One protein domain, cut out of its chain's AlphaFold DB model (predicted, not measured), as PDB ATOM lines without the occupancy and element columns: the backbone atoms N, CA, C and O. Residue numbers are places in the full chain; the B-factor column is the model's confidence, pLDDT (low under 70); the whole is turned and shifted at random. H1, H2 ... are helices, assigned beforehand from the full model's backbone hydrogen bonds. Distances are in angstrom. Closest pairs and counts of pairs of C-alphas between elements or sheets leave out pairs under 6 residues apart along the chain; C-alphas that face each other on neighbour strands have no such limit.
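This is residues 59 to 102 of the 135 residues of an uncharacterized protein of Morella rubra (UniProt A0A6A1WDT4). Going along the printed part, you meet a hook, of which residues 61 to 66 stick out, then the long helix H1, then a shorter helix H2 that folds back and crosses H1 near Met 78. The printed part has 44 residues with two named helices, H1 then H2, and no named strand: all helix. It is only just loose, close to compact, with a radius of gyration of the C-alphas of 11.5 A, and elongated, spanning 30 by 17 by 14 A.

Look at H1, residues 69 to 85, and H2, residues 92 to 102: they touch, their closest C-alphas being those of Met 78 and Ile 98, 6.3 A apart. They run opposite ways at a steep tilt of 48 degrees. In both, every O i to N i+4 pair is within hydrogen-bond range.

Find C-alpha 69 at (170.540, 266.353, 315.390); from there H1 runs 24.8 A to C-alpha 85. H2 runs 15.2 A, ending at C-alpha 102 at (172.221, 261.212, 300.744).

The C-alphas farthest apart, Asp 63 and Arg 85, are 31.2 A apart. The printed part has no cut, the link H1 to H2 is short, and no printed residue is under 70 in pLDDT.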
ATOM      1  N   ARG A  59     160.776 262.945 310.189       90.88
ATOM      2  CA  ARG A  59     161.853 263.112 311.180       90.88
ATOM      3  C   ARG A  59     161.623 264.267 312.150       90.88
ATOM      4  O   ARG A  59     162.493 264.520 312.985       90.88
ATOM      5  N   ILE A  60     160.463 264.911 312.079       92.69
ATOM      6  CA  ILE A  60     159.989 265.880 313.065       92.69
ATOM      7  C   ILE A  60     158.896 265.259 313.935       92.69
ATOM      8  O   ILE A  60     158.048 264.487 313.481       92.69
ATOM      9  N   HIS A  61     158.925 265.593 315.214       90.62
ATOM     10  CA  HIS A  61     157.861 265.296 316.156       90.62
ATOM     11  C   HIS A  61     156.692 266.285 315.975       90.62
ATOM     12  O   HIS A  61     156.788 267.277 315.252       90.62
ATOM     13  N   LYS A  62     155.551 266.017 316.626       89.44
ATOM     14  CA  LYS A  62     154.348 266.873 316.524       89.44
ATOM     15  C   LYS A  62     154.545 268.277 317.109       89.44
ATOM     16  O   LYS A  62     153.813 269.187 316.749       89.44
ATOM     17  N   ASP A  63     155.499 268.417 318.021       90.50
ATOM     18  CA  ASP A  63     155.943 269.675 318.628       90.50
ATOM     19  C   ASP A  63     156.904 270.469 317.715       90.50
ATOM     20  O   ASP A  63     157.294 271.577 318.065       90.50
ATOM     21  N   GLY A  64     157.283 269.921 316.552       88.12
ATOM     22  CA  GLY A  64     158.225 270.532 315.612       88.12
ATOM     23  C   GLY A  64     159.697 270.237 315.910       88.12
ATOM     24  O   GLY A  64     160.567 270.681 315.159       88.12
ATOM     25  N   THR A  65     160.000 269.469 316.959       93.75
ATOM     26  CA  THR A  65     161.378 269.115 317.317       93.75
ATOM     27  C   THR A  65     161.897 268.000 316.407       93.75
ATOM     28  O   THR A  65     161.193 267.029 316.122       93.75
ATOM     29  N   TRP A  66     163.150 268.099 315.957       94.06
ATOM     30  CA  TRP A  66     163.799 267.019 315.209       94.06
ATOM     31  C   TRP A  66     164.039 265.800 316.099       94.06
ATOM     32  O   TRP A  66     164.501 265.934 317.229       94.06
ATOM     33  N   VAL A  67     163.807 264.604 315.555       94.12
ATOM     34  CA  VAL A  67     164.032 263.334 316.266       94.12
ATOM     35  C   VAL A  67     165.481 263.201 316.752       94.12
ATOM     36  O   VAL A  67     165.732 262.664 317.828       94.12
ATOM     37  N   CYS A  68     166.451 263.685 315.971       93.69
ATOM     38  CA  CYS A  68     167.847 263.797 316.383       93.69
ATOM     39  C   CYS A  68     168.580 264.877 315.574       93.69
ATOM     40  O   CYS A  68     168.167 265.227 314.467       93.69
ATOM     41  N   GLN A  69     169.707 265.369 316.096       95.00
ATOM     42  CA  GLN A  69     170.540 266.353 315.390       95.00
ATOM     43  C   GLN A  69     171.112 265.815 314.074       95.00
ATOM     44  O   GLN A  69     171.284 266.569 313.123       95.00
ATOM     45  N   GLU A  70     171.371 264.510 313.995       94.88
ATOM     46  CA  GLU A  70     171.851 263.886 312.763       94.88
ATOM     47  C   GLU A  70     170.808 263.970 311.643       94.88
ATOM     48  O   GLU A  70     171.137 264.277 310.502       94.88
ATOM     49  N   ALA A  71     169.524 263.791 311.973       93.31
ATOM     50  CA  ALA A  71     168.447 263.928 310.998       93.31
ATOM     51  C   ALA A  71     168.366 265.353 310.428       93.31
ATOM     52  O   ALA A  71     168.124 265.505 309.232       93.31
ATOM     53  N   LEU A  72     168.619 266.368 311.261       94.75
ATOM     54  CA  LEU A  72     168.695 267.762 310.825       94.75
ATOM     55  C   LEU A  72     169.862 267.983 309.853       94.75
ATOM     56  O   LEU A  72     169.647 268.554 308.789       94.75
ATOM     57  N   LYS A  73     171.069 267.498 310.175       95.81
ATOM     58  CA  LYS A  73     172.242 267.621 309.286       95.81
ATOM     59  C   LYS A  73     172.006 266.956 307.932       95.81
ATOM     60  O   LYS A  73     172.328 267.524 306.893       95.81
ATOM     61  N   ILE A  74     171.400 265.770 307.943       95.50
ATOM     62  CA  ILE A  74     171.025 265.050 306.723       95.50
ATOM     63  C   ILE A  74     170.036 265.872 305.887       95.50
ATOM     64  O   ILE A  74     170.224 266.003 304.681       95.50
ATOM     65  N   TYR A  75     169.010 266.458 306.513       94.88
ATOM     66  CA  TYR A  75     168.053 267.314 305.808       94.88
ATOM     67  C   TYR A  75     168.714 268.579 305.241       94.88
ATOM     68  O   TYR A  75     168.456 268.937 304.096       94.88
ATOM     69  N   GLN A  76     169.609 269.226 305.993       95.56
ATOM     70  CA  GLN A  76     170.372 270.380 305.503       95.56
ATOM     71  C   GLN A  76     171.180 270.030 304.251       95.56
ATOM     72  O   GLN A  76     171.083 270.743 303.256       95.56
ATOM     73  N   LYS A  77     171.872 268.884 304.259       95.81
ATOM     74  CA  LYS A  77     172.602 268.383 303.087       95.81
ATOM     75  C   LYS A  77     171.685 268.169 301.876       95.81
ATOM     76  O   LYS A  77     172.059 268.522 300.763       95.81
ATOM     77  N   MET A  78     170.484 267.614 302.076       95.00
ATOM     78  CA  MET A  78     169.504 267.454 300.991       95.00
ATOM     79  C   MET A  78     169.082 268.806 300.400       95.00
ATOM     80  O   MET A  78     169.034 268.945 299.184       95.00
ATOM     81  N   ILE A  79     168.818 269.810 301.243       93.81
ATOM     82  CA  ILE A  79     168.417 271.155 300.799       93.81
ATOM     83  C   ILE A  79     169.544 271.874 300.053       93.81
ATOM     84  O   ILE A  79     169.277 272.577 299.081       93.81
ATOM     85  N   GLU A  80     170.793 271.720 300.490       94.50
ATOM     86  CA  GLU A  80     171.959 272.290 299.805       94.50
ATOM     87  C   GLU A  80     172.109 271.722 298.391       94.50
ATOM     88  O   GLU A  80     172.170 272.493 297.434       94.50
ATOM     89  N   LEU A  81     172.053 270.393 298.249       92.88
ATOM     90  CA  LEU A  81     172.099 269.726 296.944       92.88
ATOM     91  C   LEU A  81     170.896 270.090 296.067       92.88
ATOM     92  O   LEU A  81     171.029 270.229 294.853       92.88
ATOM     93  N   GLN A  82     169.723 270.280 296.674       90.62
ATOM     94  CA  GLN A  82     168.534 270.674 295.930       90.62
ATOM     95  C   GLN A  82     168.680 272.085 295.373       90.62
ATOM     96  O   GLN A  82     168.398 272.293 294.206       90.62
ATOM     97  N   LYS A  83     169.194 273.040 296.156       90.69
ATOM     98  CA  LYS A  83     169.440 274.408 295.677       90.69
ATOM     99  C   LYS A  83     170.458 274.476 294.540       90.69
ATOM    100  O   LYS A  83     170.358 275.372 293.709       90.69
ATOM    101  N   GLU A  84     171.438 273.575 294.530       89.94
ATOM    102  CA  GLU A  84     172.444 273.499 293.468       89.94
ATOM    103  C   GLU A  84     171.860 272.965 292.151       89.94
ATOM    104  O   GLU A  84     172.186 273.484 291.085       89.94
ATOM    105  N   ARG A  85     170.987 271.950 292.220       88.56
ATOM    106  CA  ARG A  85     170.437 271.269 291.034       88.56
ATOM    107  C   ARG A  85     169.120 271.867 290.536       88.56
ATOM    108  O   ARG A  85     168.967 272.089 289.340       88.56
ATOM    109  N   ASP A  86     168.183 272.105 291.448       85.81
ATOM    110  CA  ASP A  86     166.850 272.640 291.173       85.81
ATOM    111  C   ASP A  86     166.477 273.722 292.206       85.81
ATOM    112  O   ASP A  86     165.890 273.423 293.257       85.81
ATOM    113  N   PRO A  87     166.794 274.999 291.926       78.94
ATOM    114  CA  PRO A  87     166.417 276.095 292.810       78.94
ATOM    115  C   PRO A  87     164.896 276.289 292.899       78.94
ATOM    116  O   PRO A  87     164.434 276.883 293.876       78.94
ATOM    117  N   ASP A  88     164.120 275.786 291.931       79.44
ATOM    118  CA  ASP A  88     162.660 275.894 291.929       79.44
ATOM    119  C   ASP A  88     161.990 274.851 292.842       79.44
ATOM    120  O   ASP A  88     160.822 275.026 293.193       79.44
ATOM    121  N   GLN A  89     162.724 273.814 293.278       73.25
ATOM    122  CA  GLN A  89     162.268 272.727 294.162       73.25
ATOM    123  C   GLN A  89     160.996 272.009 293.683       73.25
ATOM    124  O   GLN A  89     160.195 271.538 294.497       73.25
ATOM    125  N   LYS A  90     160.788 271.935 292.366       76.12
ATOM    126  CA  LYS A  90     159.584 271.342 291.762       76.12
ATOM    127  C   LYS A  90     159.842 269.977 291.161       76.12
ATOM    128  O   LYS A  90     158.894 269.208 291.019       76.12
ATOM    129  N   ASP A  91     161.085 269.681 290.801       83.81
ATOM    130  CA  ASP A  91     161.414 268.417 290.167       83.81
ATOM    131  C   ASP A  91     161.519 267.298 291.214       83.81
ATOM    132  O   ASP A  91     162.452 267.221 292.023       83.81
ATOM    133  N   GLU A  92     160.517 266.421 291.207       87.06
ATOM    134  CA  GLU A  92     160.458 265.259 292.087       87.06
ATOM    135  C   GLU A  92     161.553 264.232 291.765       87.06
ATOM    136  O   GLU A  92     162.097 263.627 292.689       87.06
ATOM    137  N   ALA A  93     161.951 264.080 290.497       87.88
ATOM    138  CA  ALA A  93     162.993 263.132 290.107       87.88
ATOM    139  C   ALA A  93     164.358 263.557 290.662       87.88
ATOM    140  O   ALA A  93     165.096 262.730 291.200       87.88
ATOM    141  N   ILE A  94     164.659 264.859 290.619       90.00
ATOM    142  CA  ILE A  94     165.868 265.417 291.242       90.00
ATOM    143  C   ILE A  94     165.821 265.226 292.764       90.00
ATOM    144  O   ILE A  94     166.823 264.855 293.380       90.00
ATOM    145  N   ALA A  95     164.657 265.425 293.391       90.00
ATOM    146  CA  ALA A  95     164.496 265.209 294.827       90.00
ATOM    147  C   ALA A  95     164.701 263.737 295.234       90.00
ATOM    148  O   ALA A  95     165.328 263.472 296.262       90.00
ATOM    149  N   GLU A  96     164.206 262.777 294.448       90.06
ATOM    150  CA  GLU A  96     164.448 261.343 294.653       90.06
ATOM    151  C   GLU A  96     165.922 260.966 294.463       90.06
ATOM    152  O   GLU A  96     166.480 260.210 295.269       90.06
ATOM    153  N   GLU A  97     166.575 261.518 293.440       91.94
ATOM    154  CA  GLU A  97     168.001 261.307 293.194       91.94
ATOM    155  C   GLU A  97     168.829 261.789 294.392       91.94
ATOM    156  O   GLU A  97     169.566 261.004 294.986       91.94
ATOM    157  N   ILE A  98     168.624 263.032 294.838       93.62
ATOM    158  CA  ILE A  98     169.302 263.594 296.017       93.62
ATOM    159  C   ILE A  98     168.999 262.766 297.268       93.62
ATOM    160  O   ILE A  98     169.886 262.487 298.079       93.62
ATOM    161  N   PHE A  99     167.744 262.358 297.455       92.25
ATOM    162  CA  PHE A  99     167.343 261.572 298.615       92.25
ATOM    163  C   PHE A  99     168.082 260.230 298.674       92.25
ATOM    164  O   PHE A  99     168.591 259.844 299.732       92.25
ATOM    165  N   THR A 100     168.169 259.529 297.541       90.94
ATOM    166  CA  THR A 100     168.886 258.252 297.439       90.94
ATOM    167  C   THR A 100     170.403 258.423 297.476       90.94
ATOM    168  O   THR A 100     171.078 257.553 298.022       90.94
ATOM    169  N   GLU A 101     170.942 259.544 296.998       93.56
ATOM    170  CA  GLU A 101     172.360 259.897 297.125       93.56
ATOM    171  C   GLU A 101     172.749 260.119 298.596       93.56
ATOM    172  O   GLU A 101     173.754 259.592 299.075       93.56
ATOM    173  N   VAL A 102     171.928 260.860 299.348       93.75
ATOM    174  CA  VAL A 102     172.221 261.212 300.744       93.75
ATOM    175  C   VAL A 102     172.000 260.038 301.700       93.75
ATOM    176  O   VAL A 102     172.819 259.819 302.595       93.75
TER     177      VAL A 102